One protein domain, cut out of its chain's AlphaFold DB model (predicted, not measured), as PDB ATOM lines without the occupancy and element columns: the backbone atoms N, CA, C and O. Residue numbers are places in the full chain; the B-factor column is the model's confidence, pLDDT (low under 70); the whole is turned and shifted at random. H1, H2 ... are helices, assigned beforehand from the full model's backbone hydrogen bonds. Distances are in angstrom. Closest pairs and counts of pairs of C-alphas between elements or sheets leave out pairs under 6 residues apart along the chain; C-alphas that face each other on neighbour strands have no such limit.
ATOM      1  N   SER A   2      79.889  69.791  83.205       72.50
ATOM      2  CA  SER A   2      79.403  68.721  84.103       72.50
ATOM      3  C   SER A   2      78.066  69.029  84.798       72.50
ATOM      4  O   SER A   2      77.164  68.208  84.731       72.50
ATOM      5  N   ALA A   3      77.882  70.236  85.348       73.88
ATOM      6  CA  ALA A   3      76.616  70.640  85.983       73.88
ATOM      7  C   ALA A   3      75.438  70.819  85.000       73.88
ATOM      8  O   ALA A   3      74.282  70.664  85.378       73.88
ATOM      9  N   VAL A   4      75.725  71.140  83.735       69.75
ATOM     10  CA  VAL A   4      74.717  71.297  82.672       69.75
ATOM     11  C   VAL A   4      74.259  69.919  82.194       69.75
ATOM     12  O   VAL A   4      73.065  69.678  82.075       69.75
ATOM     13  N   CYS A   5      75.199  68.985  82.019       69.56
ATOM     14  CA  CYS A   5      74.906  67.606  81.630       69.56
ATOM     15  C   CYS A   5      74.135  66.831  82.713       69.56
ATOM     16  O   CYS A   5      73.401  65.911  82.386       69.56
ATOM     17  N   THR A   6      74.263  67.190  83.992       77.44
ATOM     18  CA  THR A   6      73.485  66.569  85.078       77.44
ATOM     19  C   THR A   6      72.118  67.224  85.304       77.44
ATOM     20  O   THR A   6      71.328  66.717  86.097       77.44
ATOM     21  N   ASN A   7      71.824  68.354  84.649       69.25
ATOM     22  CA  ASN A   7      70.587  69.108  84.848       69.25
ATOM     23  C   ASN A   7      69.515  68.705  83.817       69.25
ATOM     24  O   ASN A   7      69.374  69.321  82.759       69.25
ATOM     25  N   GLY A   8      68.751  67.660  84.155       64.69
ATOM     26  CA  GLY A   8      67.578  67.198  83.407       64.69
ATOM     27  C   GLY A   8      67.786  65.896  82.622       64.69
ATOM     28  O   GLY A   8      68.883  65.357  82.524       64.69
ATOM     29  N   GLN A   9      66.699  65.358  82.057       61.97
ATOM     30  CA  GLN A   9      66.759  64.162  81.208       61.97
ATOM     31  C   GLN A   9      67.317  64.513  79.827       61.97
ATOM     32  O   GLN A   9      66.615  65.124  79.010       61.97
ATOM     33  N   ILE A  10      68.557  64.107  79.558       61.00
ATOM     34  CA  ILE A  10      69.204  64.259  78.254       61.00
ATOM     35  C   ILE A  10      68.529  63.293  77.270       61.00
ATOM     36  O   ILE A  10      68.774  62.090  77.282       61.00
ATOM     37  N   LYS A  11      67.627  63.809  76.433       61.53
ATOM     38  CA  LYS A  11      67.195  63.095  75.220       61.53
ATOM     39  C   LYS A  11      68.286  63.262  74.154       61.53
ATOM     40  O   LYS A  11      69.085  64.184  74.276       61.53
ATOM     41  N   GLY A  12      68.334  62.380  73.152       64.25
ATOM     42  CA  GLY A  12      69.409  62.283  72.146       64.25
ATOM     43  C   GLY A  12      69.587  63.510  71.239       64.25
ATOM     44  O   GLY A  12      69.335  63.437  70.042       64.25
ATOM     45  N   GLY A  13      70.019  64.632  71.808       71.50
ATOM     46  CA  GLY A  13      70.425  65.850  71.121       71.50
ATOM     47  C   GLY A  13      71.873  66.203  71.458       71.50
ATOM     48  O   GLY A  13      72.397  65.809  72.498       71.50
ATOM     49  N   GLY A  14      72.531  66.935  70.559       80.38
ATOM     50  CA  GLY A  14      73.920  67.367  70.731       80.38
ATOM     51  C   GLY A  14      74.102  68.496  71.752       80.38
ATOM     52  O   GLY A  14      73.203  68.855  72.510       80.38
ATOM     53  N   ILE A  15      75.288  69.108  71.733       78.38
ATOM     54  CA  ILE A  15      75.721  70.120  72.713       78.38
ATOM     55  C   ILE A  15      74.763  71.319  72.771       78.38
ATOM     56  O   ILE A  15      74.386  71.750  73.858       78.38
ATOM     57  N   TYR A  16      74.302  71.810  71.616       81.81
ATOM     58  CA  TYR A  16      73.340  72.915  71.557       81.81
ATOM     59  C   TYR A  16      72.028  72.588  72.284       81.81
ATOM     60  O   TYR A  16      71.551  73.390  73.081       81.81
ATOM     61  N   TYR A  17      71.490  71.382  72.071       79.00
ATOM     62  CA  TYR A  17      70.246  70.931  72.698       79.00
ATOM     63  C   TYR A  17      70.368  70.836  74.225       79.00
ATOM     64  O   TYR A  17      69.440  71.200  74.949       79.00
ATOM     65  N   MET A  18      71.524  70.381  74.721       78.12
ATOM     66  CA  MET A  18      71.800  70.336  76.159       78.12
ATOM     67  C   MET A  18      71.844  71.746  76.766       78.12
ATOM     68  O   MET A  18      71.209  71.999  77.785       78.12
ATOM     69  N   ILE A  19      72.526  72.689  76.112       80.44
ATOM     70  CA  ILE A  19      72.683  74.064  76.610       80.44
ATOM     71  C   ILE A  19      71.352  74.827  76.576       80.44
ATOM     72  O   ILE A  19      70.972  75.436  77.578       80.44
ATOM     73  N   SER A  20      70.615  74.772  75.463       80.44
ATOM     74  CA  SER A  20      69.364  75.523  75.296       80.44
ATOM     75  C   SER A  20      68.282  75.104  76.292       80.44
ATOM     76  O   SER A  20      67.421  75.905  76.646       80.44
ATOM     77  N   ARG A  21      68.312  73.848  76.756       78.38
ATOM     78  CA  ARG A  21      67.331  73.331  77.714       78.38
ATOM     79  C   ARG A  21      67.683  73.661  79.163       78.38
ATOM     80  O   ARG A  21      66.776  73.927  79.943       78.38
ATOM     81  N   SER A  22      68.966  73.654  79.522       80.25
ATOM     82  CA  SER A  22      69.397  73.956  80.892       80.25
ATOM     83  C   SER A  22      69.514  75.458  81.180       80.25
ATOM     84  O   SER A  22      69.371  75.846  82.334       80.25
ATOM     85  N   LEU A  23      69.783  76.296  80.167       81.81
ATOM     86  CA  LEU A  23      69.984  77.750  80.325       81.81
ATOM     87  C   LEU A  23      68.876  78.614  79.697       81.81
ATOM     88  O   LEU A  23      68.864  79.824  79.895       81.81
ATOM     89  N   GLY A  24      67.937  78.013  78.963       83.62
ATOM     90  CA  GLY A  24      66.857  78.721  78.274       83.62
ATOM     91  C   GLY A  24      67.198  79.135  76.831       83.62
ATOM     92  O   GLY A  24      68.364  79.117  76.424       83.62
ATOM     93  N   PRO A  25      66.177  79.494  76.027       81.75
ATOM     94  CA  PRO A  25      66.318  79.725  74.587       81.75
ATOM     95  C   PRO A  25      67.195  80.936  74.237       81.75
ATOM     96  O   PRO A  25      67.929  80.879  73.252       81.75
ATOM     97  N   GLU A  26      67.173  81.996  75.050       87.69
ATOM     98  CA  GLU A  26      67.963  83.215  74.812       87.69
ATOM     99  C   GLU A  26      69.469  82.955  74.959       87.69
ATOM    100  O   GLU A  26      70.254  83.249  74.056       87.69
ATOM    101  N   PHE A  27      69.871  82.308  76.057       81.69
ATOM    102  CA  PHE A  27      71.263  81.921  76.283       81.69
ATOM    103  C   PHE A  27      71.711  80.806  75.331       81.69
ATOM    104  O   PHE A  27      72.835  80.838  74.835       81.69
ATOM    105  N   GLY A  28      70.832  79.846  75.023       84.25
ATOM    106  CA  GLY A  28      71.113  78.782  74.058       84.25
ATOM    107  C   GLY A  28      71.437  79.321  72.663       84.25
ATOM    108  O   GLY A  28      72.456  78.937  72.089       84.25
ATOM    109  N   GLY A  29      70.619  80.244  72.145       86.00
ATOM    110  CA  GLY A  29      70.804  80.839  70.819       86.00
ATOM    111  C   GLY A  29      72.092  81.656  70.698       86.00
ATOM    112  O   GLY A  29      72.866  81.451  69.762       86.00
ATOM    113  N   ALA A  30      72.364  82.529  71.675       89.56
ATOM    114  CA  ALA A  30      73.571  83.354  71.681       89.56
ATOM    115  C   ALA A  30      74.854  82.507  71.772       89.56
ATOM    116  O   ALA A  30      75.784  82.692  70.983       89.56
ATOM    117  N   ILE A  31      74.889  81.526  72.682       89.75
ATOM    118  CA  ILE A  31      76.040  80.623  72.837       89.75
ATOM    119  C   ILE A  31      76.214  79.752  71.585       89.75
ATOM    120  O   ILE A  31      77.342  79.547  71.140       89.75
ATOM    121  N   GLY A  32      75.123  79.274  70.979       88.31
ATOM    122  CA  GLY A  32      75.163  78.465  69.758       88.31
ATOM    123  C   GLY A  32      75.754  79.202  68.552       88.31
ATOM    124  O   GLY A  32      76.577  78.638  67.825       88.31
ATOM    125  N   LEU A  33      75.388  80.474  68.363       90.75
ATOM    126  CA  LEU A  33      75.955  81.327  67.312       90.75
ATOM    127  C   LEU A  33      77.456  81.552  67.514       90.75
ATOM    128  O   LEU A  33      78.243  81.326  66.594       90.75
ATOM    129  N   MET A  34      77.856  81.925  68.732       93.19
ATOM    130  CA  MET A  34      79.267  82.130  69.068       93.19
ATOM    131  C   MET A  34      80.085  80.849  68.894       93.19
ATOM    132  O   MET A  34      81.187  80.892  68.352       93.19
ATOM    133  N   PHE A  35      79.537  79.697  69.287       90.38
ATOM    134  CA  PHE A  35      80.194  78.400  69.136       90.38
ATOM    135  C   PHE A  35      80.402  78.016  67.665       90.38
ATOM    136  O   PHE A  35      81.470  77.535  67.293       90.38
ATOM    137  N   THR A  36      79.405  78.260  66.811       92.44
ATOM    138  CA  THR A  36      79.511  77.973  65.372       92.44
ATOM    139  C   THR A  36      80.557  78.867  64.704       92.44
ATOM    140  O   THR A  36      81.383  78.377  63.933       92.44
ATOM    141  N   LEU A  37      80.581  80.160  65.047       95.62
ATOM    142  CA  LEU A  37      81.606  81.092  64.568       95.62
ATOM    143  C   LEU A  37      83.006  80.696  65.040       95.62
ATOM    144  O   LEU A  37      83.928  80.640  64.229       95.62
ATOM    145  N   ALA A  38      83.163  80.371  66.324       95.56
ATOM    146  CA  ALA A  38      84.441  79.951  66.884       95.56
ATOM    147  C   ALA A  38      84.983  78.693  66.189       95.56
ATOM    148  O   ALA A  38      86.147  78.672  65.799       95.56
ATOM    149  N   ASN A  39      84.140  77.680  65.957       94.25
ATOM    150  CA  ASN A  39      84.555  76.474  65.236       94.25
ATOM    151  C   ASN A  39      84.913  76.760  63.772       94.25
ATOM    152  O   ASN A  39      85.872  76.187  63.266       94.25
ATOM    153  N   SER A  40      84.194  77.664  63.098       94.38
ATOM    154  CA  SER A  40      84.528  78.080  61.728       94.38
ATOM    155  C   SER A  40      85.920  78.725  61.654       94.38
ATOM    156  O   SER A  40      86.748  78.361  60.817       94.38
ATOM    157  N   ILE A  41      86.221  79.625  62.593       96.19
ATOM    158  CA  ILE A  41      87.537  80.269  62.693       96.19
ATOM    159  C   ILE A  41      88.621  79.242  63.046       96.19
ATOM    160  O   ILE A  41      89.700  79.267  62.455       96.19
ATOM    161  N   ALA A  42      88.338  78.306  63.956       96.06
ATOM    162  CA  ALA A  42      89.275  77.249  64.332       96.06
ATOM    163  C   ALA A  42      89.655  76.361  63.136       96.06
ATOM    164  O   ALA A  42      90.836  76.095  62.931       96.06
ATOM    165  N   VAL A  43      88.685  75.967  62.300       94.69
ATOM    166  CA  VAL A  43      88.953  75.196  61.072       94.69
ATOM    167  C   VAL A  43      89.891  75.958  60.137       94.69
ATOM    168  O   VAL A  43      90.850  75.376  59.633       94.69
ATOM    169  N   SER A  44      89.668  77.261  59.949       94.25
ATOM    170  CA  SER A  44      90.569  78.110  59.157       94.25
ATOM    171  C   SER A  44      91.994  78.103  59.724       94.25
ATOM    172  O   SER A  44      92.955  77.864  58.993       94.25
ATOM    173  N   MET A  45      92.135  78.274  61.042       95.56
ATOM    174  CA  MET A  45      93.434  78.275  61.718       95.56
ATOM    175  C   MET A  45      94.174  76.935  61.575       95.56
ATOM    176  O   MET A  45      95.374  76.928  61.307       95.56
ATOM    177  N   TYR A  46      93.474  75.804  61.700       95.38
ATOM    178  CA  TYR A  46      94.078  74.479  61.525       95.38
ATOM    179  C   TYR A  46      94.578  74.247  60.097       95.38
ATOM    180  O   TYR A  46      95.662  73.694  59.912       95.38
ATOM    181  N   ILE A  47      93.829  74.700  59.087       94.94
ATOM    182  CA  ILE A  47      94.238  74.573  57.681       94.94
ATOM    183  C   ILE A  47      95.475  75.427  57.398       94.94
ATOM    184  O   ILE A  47      96.407  74.943  56.759       94.94
ATOM    185  N   VAL A  48      95.514  76.670  57.887       93.19
ATOM    186  CA  VAL A  48      96.670  77.558  57.684       93.19
ATOM    187  C   VAL A  48      97.932  76.969  58.318       93.19
ATOM    188  O   VAL A  48      98.938  76.843  57.625       93.19
ATOM    189  N   GLY A  49      97.867  76.512  59.575       94.00
ATOM    190  CA  GLY A  49      99.024  75.903  60.248       94.00
ATOM    191  C   GLY A  49      99.526  74.624  59.565       94.00
ATOM    192  O   GLY A  49     100.734  74.384  59.485       94.00
ATOM    193  N   PHE A  50      98.616  73.821  59.003       93.94
ATOM    194  CA  PHE A  50      98.985  72.683  58.157       93.94
ATOM    195  C   PHE A  50      99.713  73.129  56.880       93.94
ATOM    196  O   PHE A  50     100.744  72.553  56.536       93.94
ATOM    197  N   CYS A  51      99.215  74.159  56.193       92.44
ATOM    198  CA  CYS A  51      99.817  74.653  54.952       92.44
ATOM    199  C   CYS A  51     101.213  75.245  55.173       92.44
ATOM    200  O   CYS A  51     102.096  75.021  54.347       92.44
ATOM    201  N   GLU A  52     101.428  75.958  56.281       90.75
ATOM    202  CA  GLU A  52     102.746  76.478  56.671       90.75
ATOM    203  C   GLU A  52     103.735  75.339  56.939       90.75
ATOM    204  O   GLU A  52     104.798  75.283  56.322       90.75
ATOM    205  N   SER A  53     103.341  74.369  57.771       91.75
ATOM    206  CA  SER A  53     104.179  73.201  58.089       91.75
ATOM    207  C   SER A  53     104.530  72.394  56.835       91.75
ATOM    208  O   SER A  53     105.658  71.926  56.671       91.75
ATOM    209  N   LEU A  54     103.567  72.241  55.921       90.50
ATOM    210  CA  LEU A  54     103.774  71.565  54.649       90.50
ATOM    211  C   LEU A  54     104.733  72.357  53.748       90.50
ATOM    212  O   LEU A  54     105.638  71.765  53.166       90.50
ATOM    213  N   GLN A  55     104.585  73.680  53.648       88.06
ATOM    214  CA  GLN A  55     105.486  74.513  52.850       88.06
ATOM    215  C   GLN A  55     106.932  74.445  53.362       88.06
ATOM    216  O   GLN A  55     107.854  74.313  52.555       88.06
ATOM    217  N   ASP A  56     107.141  74.491  54.678       87.62
ATOM    218  CA  ASP A  56     108.474  74.372  55.275       87.62
ATOM    219  C   ASP A  56     109.103  72.996  55.009       87.62
ATOM    220  O   ASP A  56     110.297  72.893  54.698       87.62
ATOM    221  N   LEU A  57     108.289  71.935  55.023       88.31
ATOM    222  CA  LEU A  57     108.725  70.603  54.615       88.31
ATOM    223  C   LEU A  57     109.146  70.580  53.135       88.31
ATOM    224  O   LEU A  57     110.249  70.134  52.827       88.31
ATOM    225  N   LEU A  58     108.322  71.103  52.218       86.19
ATOM    226  CA  LEU A  58     108.640  71.149  50.783       86.19
ATOM    227  C   LEU A  58     109.910  71.960  50.482       86.19
ATOM    228  O   LEU A  58     110.743  71.524  49.685       86.19
ATOM    229  N   ARG A  59     110.099  73.098  51.162       84.25
ATOM    230  CA  ARG A  59     111.318  73.913  51.056       84.25
ATOM    231  C   ARG A  59     112.561  73.149  51.499       84.25
ATOM    232  O   ARG A  59     113.603  73.286  50.868       84.25
ATOM    233  N   THR A  60     112.450  72.312  52.531       83.69
ATOM    234  CA  THR A  60     113.558  71.457  52.990       83.69
ATOM    235  C   THR A  60     113.988  70.454  51.912       83.69
ATOM    236  O   THR A  60     115.174  70.156  51.787       83.69
ATOM    237  N   PHE A  61     113.051  69.987  51.081       83.12
ATOM    238  CA  PHE A  61     113.329  69.126  49.925       83.12
ATOM    239  C   PHE A  61     113.677  69.894  48.636       83.12
ATOM    240  O   PHE A  61     113.906  69.270  47.601       83.12
ATOM    241  N   GLY A  62     113.731  71.230  48.675       78.19
ATOM    242  CA  GLY A  62     114.051  72.074  47.521       78.19
ATOM    243  C   GLY A  62     112.940  72.170  46.469       78.19
ATOM    244  O   GLY A  62     113.207  72.584  45.344       78.19
ATOM    245  N   ILE A  63     111.704  71.790  46.810       76.88
ATOM    246  CA  ILE A  63     110.553  71.837  45.901       76.88
ATOM    247  C   ILE A  63     109.773  73.128  46.170       76.88
ATOM    248  O   ILE A  63     109.249  73.329  47.265       76.88
ATOM    249  N   THR A  64     109.667  73.999  45.167       74.19
ATOM    250  CA  THR A  64     108.820  75.200  45.196       74.19
ATOM    251  C   THR A  64     107.618  75.006  44.274       74.19
ATOM    252  O   THR A  64     107.751  74.433  43.194       74.19
ATOM    253  N   LEU A  65     106.423  75.424  44.709       68.06
ATOM    254  CA  LEU A  65     105.189  75.165  43.961       68.06
ATOM    255  C   LEU A  65     104.951  76.230  42.881       68.06
ATOM    256  O   LEU A  65     104.731  75.887  41.722       68.06
ATOM    257  N   ILE A  66     104.980  77.512  43.263       65.44
ATOM    258  CA  ILE A  66     104.773  78.650  42.347       65.44
ATOM    259  C   ILE A  66     105.883  79.689  42.523       65.44
ATOM    260  O   ILE A  66     106.629  79.947  41.585       65.44
ATOM    261  N   ASP A  67     106.000  80.270  43.717       66.94
ATOM    262  CA  ASP A  67     106.986  81.325  44.038       66.94
ATOM    263  C   ASP A  67     107.722  81.018  45.356       66.94
ATOM    264  O   ASP A  67     108.633  81.723  45.781       66.94
ATOM    265  N   GLY A  68     107.321  79.952  46.061       66.38
ATOM    266  CA  GLY A  68     107.855  79.656  47.385       66.38
ATOM    267  C   GLY A  68     107.524  80.754  48.396       66.38
ATOM    268  O   GLY A  68     108.235  80.884  49.384       66.38
ATOM    269  N   SER A  69     106.469  81.540  48.164       75.62
ATOM    270  CA  SER A  69     106.061  82.698  48.970       75.62
ATOM    271  C   SER A  69     104.667  82.476  49.587       75.62
ATOM    272  O   SER A  69     104.167  81.352  49.643       75.62
ATOM    273  N   THR A  70     104.010  83.531  50.069       79.44
ATOM    274  CA  THR A  70     102.687  83.477  50.719       79.44
ATOM    275  C   THR A  70     101.576  82.987  49.783       79.44
ATOM    276  O   THR A  70     100.545  82.494  50.243       79.44
ATOM    277  N   ASN A  71     101.755  83.112  48.465       83.62
ATOM    278  CA  ASN A  71     100.756  82.658  47.503       83.62
ATOM    279  C   ASN A  71     100.607  81.125  47.494       83.62
ATOM    280  O   ASN A  71      99.492  80.626  47.357       83.62
ATOM    281  N   ASP A  72     101.692  80.385  47.732       84.25
ATOM    282  CA  ASP A  72     101.680  78.919  47.772       84.25
ATOM    283  C   ASP A  72     100.809  78.421  48.941       84.25
ATOM    284  O   ASP A  72      99.971  77.538  48.757       84.25
ATOM    285  N   ILE A  73     100.913  79.067  50.112       86.81
ATOM    286  CA  ILE A  73     100.072  78.779  51.290       86.81
ATOM    287  C   ILE A  73      98.589  78.965  50.952       86.81
ATOM    288  O   ILE A  73      97.757  78.140  51.319       86.81
ATOM    289  N   ARG A  74      98.239  80.037  50.227       89.56
ATOM    290  CA  ARG A  74      96.842  80.332  49.865       89.56
ATOM    291  C   ARG A  74      96.272  79.296  48.900       89.56
ATOM    292  O   ARG A  74      95.148  78.842  49.101       89.56
ATOM    293  N   VAL A  75      97.036  78.910  47.876       89.38
ATOM    294  CA  VAL A  75      96.598  77.925  46.873       89.38
ATOM    295  C   VAL A  75      96.413  76.547  47.511       89.38
ATOM    296  O   VAL A  75      95.357  75.932  47.350       89.38
ATOM    297  N   VAL A  76      97.395  76.089  48.294       91.25
ATOM    298  CA  VAL A  76      97.316  74.811  49.019       91.25
ATOM    299  C   VAL A  76      96.200  74.842  50.066       91.25
ATOM    300  O   VAL A  76      95.461  73.866  50.206       91.25
ATOM    301  N   GLY A  77      96.009  75.975  50.744       92.69
ATOM    302  CA  GLY A  77      94.938  76.174  51.718       92.69
ATOM    303  C   GLY A  77      93.546  76.049  51.108       92.69
ATOM    304  O   GLY A  77      92.716  75.315  51.641       92.69
ATOM    305  N   ILE A  78      93.294  76.687  49.961       93.69
ATOM    306  CA  ILE A  78      92.011  76.564  49.250       93.69
ATOM    307  C   ILE A  78      91.781  75.117  48.796       93.69
ATOM    308  O   ILE A  78      90.690  74.583  48.997       93.69
ATOM    309  N   GLY A  79      92.803  74.458  48.239       94.06
ATOM    310  CA  GLY A  79      92.705  73.050  47.843       94.06
ATOM    311  C   GLY A  79      92.374  72.131  49.024       94.06
ATOM    312  O   GLY A  79      91.475  71.294  48.933       94.06
ATOM    313  N   THR A  80      93.038  72.341  50.162       94.25
ATOM    314  CA  THR A  80      92.817  71.570  51.393       94.25
ATOM    315  C   THR A  80      91.422  71.820  51.973       94.25
ATOM    316  O   THR A  80      90.740  70.868  52.346       94.25
ATOM    317  N   LEU A  81      90.952  73.072  51.985       95.12
ATOM    318  CA  LEU A  81      89.603  73.434  52.430       95.12
ATOM    319  C   LEU A  81      88.528  72.722  51.600       95.12
ATOM    320  O   LEU A  81      87.617  72.118  52.164       95.12
ATOM    321  N   VAL A  82      88.640  72.768  50.268       95.38
ATOM    322  CA  VAL A  82      87.700  72.089  49.365       95.38
ATOM    323  C   VAL A  82      87.753  70.575  49.575       95.38
ATOM    324  O   VAL A  82      86.705  69.936  49.641       95.38
ATOM    325  N   GLY A  83      88.945  69.998  49.753       93.44
ATOM    326  CA  GLY A  83      89.109  68.575  50.056       93.44
ATOM    327  C   GLY A  83      88.414  68.158  51.356       93.44
ATOM    328  O   GLY A  83      87.644  67.196  51.364       93.44
ATOM    329  N   ILE A  84      88.616  68.909  52.442       92.19
ATOM    330  CA  ILE A  84      87.957  68.659  53.733       92.19
ATOM    331  C   ILE A  84      86.438  68.845  53.615       92.19
ATOM    332  O   ILE A  84      85.685  68.057  54.185       92.19
ATOM    333  N   LEU A  85      85.969  69.831  52.844       92.25
ATOM    334  CA  LEU A  85      84.542  70.042  52.597       92.25
ATOM    335  C   LEU A  85      83.907  68.849  51.866       92.25
ATOM    336  O   LEU A  85      82.828  68.399  52.242       92.25
ATOM    337  N   VAL A  86      84.586  68.304  50.854       92.44
ATOM    338  CA  VAL A  86      84.133  67.093  50.151       92.44
ATOM    339  C   VAL A  86      84.102  65.900  51.105       92.44
ATOM    340  O   VAL A  86      83.100  65.187  51.150       92.44
ATOM    341  N   LEU A  87      85.141  65.708  51.923       90.12
ATOM    342  CA  LEU A  87      85.171  64.643  52.932       90.12
ATOM    343  C   LEU A  87      84.021  64.766  53.940       90.12
ATOM    344  O   LEU A  87      83.407  63.758  54.291       90.12
ATOM    345  N   ALA A  88      83.684  65.989  54.357       88.50
ATOM    346  CA  ALA A  88      82.562  66.240  55.254       88.50
ATOM    347  C   ALA A  88      81.208  65.832  54.640       88.50
ATOM    348  O   ALA A  88      80.315  65.410  55.373       88.50
ATOM    349  N   MET A  89      81.057  65.914  53.312       87.94
ATOM    350  CA  MET A  89      79.834  65.500  52.612       87.94
ATOM    351  C   MET A  89      79.736  63.984  52.384       87.94
ATOM    352  O   MET A  89      78.632  63.447  52.391       87.94
ATOM    353  N   VAL A  90      80.858  63.287  52.174       86.44
ATOM    354  CA  VAL A  90      80.869  61.861  51.786       86.44
ATOM    355  C   VAL A  90      80.474  60.922  52.936       86.44
ATOM    356  O   VAL A  90      79.844  59.895  52.686       86.44
ATOM    357  N   GLY A  91      80.786  61.261  54.190       79.12
ATOM    358  CA  GLY A  91      80.259  60.529  55.348       79.12
ATOM    359  C   GLY A  91      81.171  60.512  56.575       79.12
ATOM    360  O   GLY A  91      82.368  60.244  56.488       79.12
ATOM    361  N   MET A  92      80.581  60.738  57.755       79.81
ATOM    362  CA  MET A  92      81.311  60.830  59.031       79.81
ATOM    363  C   MET A  92      81.700  59.470  59.637       79.81
ATOM    364  O   MET A  92      82.606  59.404  60.470       79.81
ATOM    365  N   ASP A  93      81.077  58.371  59.207       85.94
ATOM    366  CA  ASP A  93      81.352  57.034  59.759       85.94
ATOM    367  C   ASP A  93      82.776  56.552  59.459       85.94
ATOM    368  O   ASP A  93      83.394  55.861  60.266       85.94
ATOM    369  N   TRP A  94      83.326  56.935  58.308       82.81
ATOM    370  CA  TRP A  94      84.722  56.649  57.976       82.81
ATOM    371  C   TRP A  94      85.681  57.539  58.763       82.81
ATOM    372  O   TRP A  94      86.667  57.053  59.314       82.81
ATOM    373  N   VAL A  95      85.353  58.826  58.881       86.94
ATOM    374  CA  VAL A  95      86.167  59.813  59.601       86.94
ATOM    375  C   VAL A  95      86.353  59.410  61.064       86.94
ATOM    376  O   VAL A  95      87.472  59.436  61.575       86.94
ATOM    377  N   THR A  96      85.285  58.964  61.729       86.81
ATOM    378  CA  THR A  96      85.343  58.531  63.136       86.81
ATOM    379  C   THR A  96      86.214  57.290  63.345       86.81
ATOM    380  O   THR A  96      86.893  57.183  64.365       86.81
ATOM    381  N   ARG A  97      86.276  56.374  62.369       88.44
ATOM    382  CA  ARG A  97      87.199  55.226  62.414       88.44
ATOM    383  C   ARG A  97      88.650  55.667  62.229       88.44
ATOM    384  O   ARG A  97      89.519  55.234  62.983       88.44
ATOM    385  N   THR A  98      88.915  56.562  61.275       89.25
ATOM    386  CA  THR A  98      90.259  57.112  61.032       89.25
ATOM    387  C   THR A  98      90.766  57.941  62.212       89.25
ATOM    388  O   THR A  98      91.958  57.911  62.509       89.25
ATOM    389  N   GLN A  99      89.879  58.619  62.942       92.25
ATOM    390  CA  GLN A  99      90.236  59.410  64.121       92.25
ATOM    391  C   GLN A  99      90.999  58.595  65.173       92.25
ATOM    392  O   GLN A  99      91.962  59.095  65.749       92.25
ATOM    393  N   MET A 100      90.615  57.336  65.401       90.88
ATOM    394  CA  MET A 100      91.322  56.470  66.352       90.88
ATOM    395  C   MET A 100      92.772  56.213  65.928       90.88
ATOM    396  O   MET A 100      93.664  56.187  66.771       90.88
ATOM    397  N   VAL A 101      93.025  56.079  64.625       94.62
ATOM    398  CA  VAL A 101      94.382  55.919  64.082       94.62
ATOM    399  C   VAL A 101      95.174  57.220  64.217       94.62
ATOM    400  O   VAL A 101      96.312  57.198  64.682       94.62
ATOM    401  N   LEU A 102      94.562  58.360  63.876       93.00
ATOM    402  CA  LEU A 102      95.185  59.681  64.019       93.00
ATOM    403  C   LEU A 102      95.591  59.965  65.471       93.00
ATOM    404  O   LEU A 102      96.669  60.502  65.709       93.00
ATOM    405  N   LEU A 103      94.768  59.553  66.440       94.62
ATOM    406  CA  LEU A 103      95.075  59.693  67.862       94.62
ATOM    407  C   LEU A 103      96.348  58.928  68.252       94.62
ATOM    408  O   LEU A 103      97.190  59.469  68.963       94.62
ATOM    409  N   ILE A 104      96.506  57.690  67.773       96.00
ATOM    410  CA  ILE A 104      97.691  56.870  68.063       96.00
ATOM    411  C   ILE A 104      98.948  57.525  67.486       96.00
ATOM    412  O   ILE A 104      99.957  57.617  68.181       96.00
ATOM    413  N   VAL A 105      98.883  58.020  66.247       95.88
ATOM    414  CA  VAL A 105     100.008  58.718  65.602       95.88
ATOM    415  C   VAL A 105     100.379  59.993  66.362       95.88
ATOM    416  O   VAL A 105     101.559  60.255  66.573       95.88
ATOM    417  N   LEU A 106      99.390  60.758  66.830       95.50
ATOM    418  CA  LEU A 106      99.627  61.978  67.602       95.50
ATOM    419  C   LEU A 106     100.298  61.677  68.949       95.50
ATOM    420  O   LEU A 106     101.271  62.335  69.312       95.50
ATOM    421  N   ILE A 107      99.833  60.650  69.670       96.69
ATOM    422  CA  ILE A 107     100.471  60.213  70.921       96.69
ATOM    423  C   ILE A 107     101.900  59.730  70.653       96.69
ATOM    424  O   ILE A 107     102.813  60.101  71.386       96.69
ATOM    425  N   ALA A 108     102.113  58.948  69.591       95.88
ATOM    426  CA  ALA A 108     103.444  58.490  69.205       95.88
ATOM    427  C   ALA A 108     104.382  59.666  68.892       95.88
ATOM    428  O   ALA A 108     105.510  59.670  69.368       95.88
ATOM    429  N   SER A 109     103.904  60.693  68.181       94.25
ATOM    430  CA  SER A 109     104.668  61.917  67.911       94.25
ATOM    431  C   SER A 109     105.042  62.667  69.192       94.25
ATOM    432  O   SER A 109     106.173  63.133  69.313       94.25
ATOM    433  N   GLN A 110     104.138  62.752  70.170       94.56
ATOM    434  CA  GLN A 110     104.441  63.388  71.452       94.56
ATOM    435  C   GLN A 110     105.493  62.597  72.245       94.56
ATOM    436  O   GLN A 110     106.374  63.191  72.865       94.56
ATOM    437  N   VAL A 111     105.416  61.263  72.228       94.94
ATOM    438  CA  VAL A 111     106.412  60.394  72.873       94.94
ATOM    439  C   VAL A 111     107.765  60.517  72.178       94.94
ATOM    440  O   VAL A 111     108.771  60.674  72.864       94.94
ATOM    441  N   ASP A 112     107.794  60.493  70.846       91.69
ATOM    442  CA  ASP A 112     109.014  60.656  70.053       91.69
ATOM    443  C   ASP A 112     109.695  61.997  70.345       91.69
ATOM    444  O   ASP A 112     110.891  62.032  70.620       91.69
ATOM    445  N   PHE A 113     108.923  63.084  70.433       88.31
ATOM    446  CA  PHE A 113     109.441  64.391  70.835       88.31
ATOM    447  C   PHE A 113     110.093  64.361  72.230       88.31
ATOM    448  O   PHE A 113     111.201  64.870  72.413       88.31
ATOM    449  N   VAL A 114     109.444  63.731  73.219       89.56
ATOM    450  CA  VAL A 114     109.995  63.599  74.580       89.56
ATOM    451  C   VAL A 114     111.264  62.742  74.579       89.56
ATOM    452  O   VAL A 114     112.275  63.147  75.152       89.56
ATOM    453  N   VAL A 115     111.257  61.596  73.898       87.44
ATOM    454  CA  VAL A 115     112.433  60.723  73.769       87.44
ATOM    455  C   VAL A 115     113.583  61.454  73.070       87.44
ATOM    456  O   VAL A 115     114.712  61.410  73.559       87.44
ATOM    457  N   GLY A 116     113.303  62.182  71.989       82.75
ATOM    458  CA  GLY A 116     114.271  63.007  71.268       82.75
ATOM    459  C   GLY A 116     114.891  64.087  72.157       82.75
ATOM    460  O   GLY A 116     116.110  64.249  72.163       82.75
ATOM    461  N   SER A 117     114.085  64.764  72.984       82.38
ATOM    462  CA  SER A 117     114.586  65.756  73.949       82.38
ATOM    463  C   SER A 117     115.525  65.164  75.012       82.38
ATOM    464  O   SER A 117     116.492  65.817  75.408       82.38
ATOM    465  N   ILE A 118     115.288  63.917  75.443       81.25
ATOM    466  CA  ILE A 118     116.122  63.221  76.437       81.25
ATOM    467  C   ILE A 118     117.414  62.684  75.802       81.25
ATOM    468  O   ILE A 118     118.462  62.703  76.443       81.25
ATOM    469  N   MET A 119     117.362  62.207  74.553       72.38
ATOM    470  CA  MET A 119     118.501  61.553  73.892       72.38
ATOM    471  C   MET A 119     119.622  62.527  73.476       72.38
ATOM    472  O   MET A 119     120.736  62.079  73.212       72.38
ATOM    473  N   GLY A 120     119.355  63.841  73.483       65.88
ATOM    474  CA  GLY A 120     120.336  64.901  73.218       65.88
ATOM    475  C   GLY A 120     120.793  64.999  71.747       65.88
ATOM    476  O   GLY A 120     120.504  64.107  70.948       65.88
ATOM    477  N   PRO A 121     121.483  66.091  71.357       67.12
ATOM    478  CA  PRO A 121     121.962  66.288  69.986       67.12
ATOM    479  C   PRO A 121     123.033  65.251  69.628       67.12
ATOM    480  O   PRO A 121     124.015  65.091  70.354       67.12
ATOM    481  N   LYS A 122     122.870  64.566  68.491       63.72
ATOM    482  CA  LYS A 122     123.824  63.567  67.979       63.72
ATOM    483  C   LYS A 122     124.817  64.163  66.972       63.72
ATOM    484  O   LYS A 122     125.803  63.506  66.646       63.72
ATOM    485  N   SER A 123     124.594  65.393  66.493       66.69
ATOM    486  CA  SER A 123     125.463  66.092  65.531       66.69
ATOM    487  C   SER A 123     125.663  67.582  65.860       66.69
ATOM    488  O   SER A 123     124.752  68.248  66.355       66.69
ATOM    489  N   ASP A 124     126.830  68.144  65.511       62.75
ATOM    490  CA  ASP A 124     127.156  69.579  65.648       62.75
ATOM    491  C   ASP A 124     126.158  70.506  64.925       62.75
ATOM    492  O   ASP A 124     125.949  71.653  65.324       62.75
ATOM    493  N   LEU A 125     125.475  69.994  63.896       63.38
ATOM    494  CA  LEU A 125     124.464  70.724  63.128       63.38
ATOM    495  C   LEU A 125     123.134  70.868  63.897       63.38
ATOM    496  O   LEU A 125     122.435  71.868  63.741       63.38
TER     497      LEU A 125
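Overview. This is residues 2 to 125 of the 136 residues of the protein "(California timema) hypothetical protein" of Timema californicum (UniProt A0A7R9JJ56). One long helix, H3, makes the length of an open frame: H2 folds back on its first end as a hairpin with small H1 packed on H2, and H4 packs slantwise on its later half. From the far end of H4 the chain turns into H5, a long arm that touches no helix; residues 96 to 125 stick out. The printed part has 124 residues with five named helices, H1 to H5 in chain order, and no named strand, an all helix domain. It is only just extended, close to loose, with a radius of gyration of the C-alphas of 20.9 A, and spans 61 by 39 by 27 A.

Along the chain. H3, residues 25 to 60, runs 52.6 A from C-alpha 25 at (66.318, 79.725, 74.587) to C-alpha 60 at (113.558, 71.457, 52.990). Before it come H1, residues 2 to 5, and H2, residues 15 to 23. H4, residues 70 to 90, measures 30.7 A. H5, residues 92 to 119, measures 40.1 A, has a kink of 28 degrees near residue 99, and ends at C-alpha 119 at (118.501, 61.553, 73.892).

Arrangement. H3 touches H2 with residues 26 to 32 alone; the closest C-alphas, of Ser 20 and Gly 28, are 3.9 A apart. This helical hairpin runs opposite ways at a shallow tilt of 33 degrees, only just short of steep. H1 touches H2, closest at the C-alphas of Val 4 and Ser 22, 6.2 A. Residues 47 to 55 of H3 touch residues 72 to 81 of H4, closest at the C-alphas of Cys 51 and Ile 73, 5.5 A, at a steep tilt of 54 degrees, opposite ways. H4 and H5 meet only through their link; H3 and H5 are apart. Every O i to N i+4 pair is within hydrogen-bond range in H2, H3 and H4, and 21 of 24 in H5; H1 is too short for such a pair.

Size, cuts and confidence. The C-alphas farthest apart, of Gln 9 and Asp 124, are 62.6 A apart. The printed part has no cut and no long link. Mean pLDDT of the printed part is 84.6; residues 4 to 5, 7 to 12, 65 to 68 and 120 to 125 are under 70.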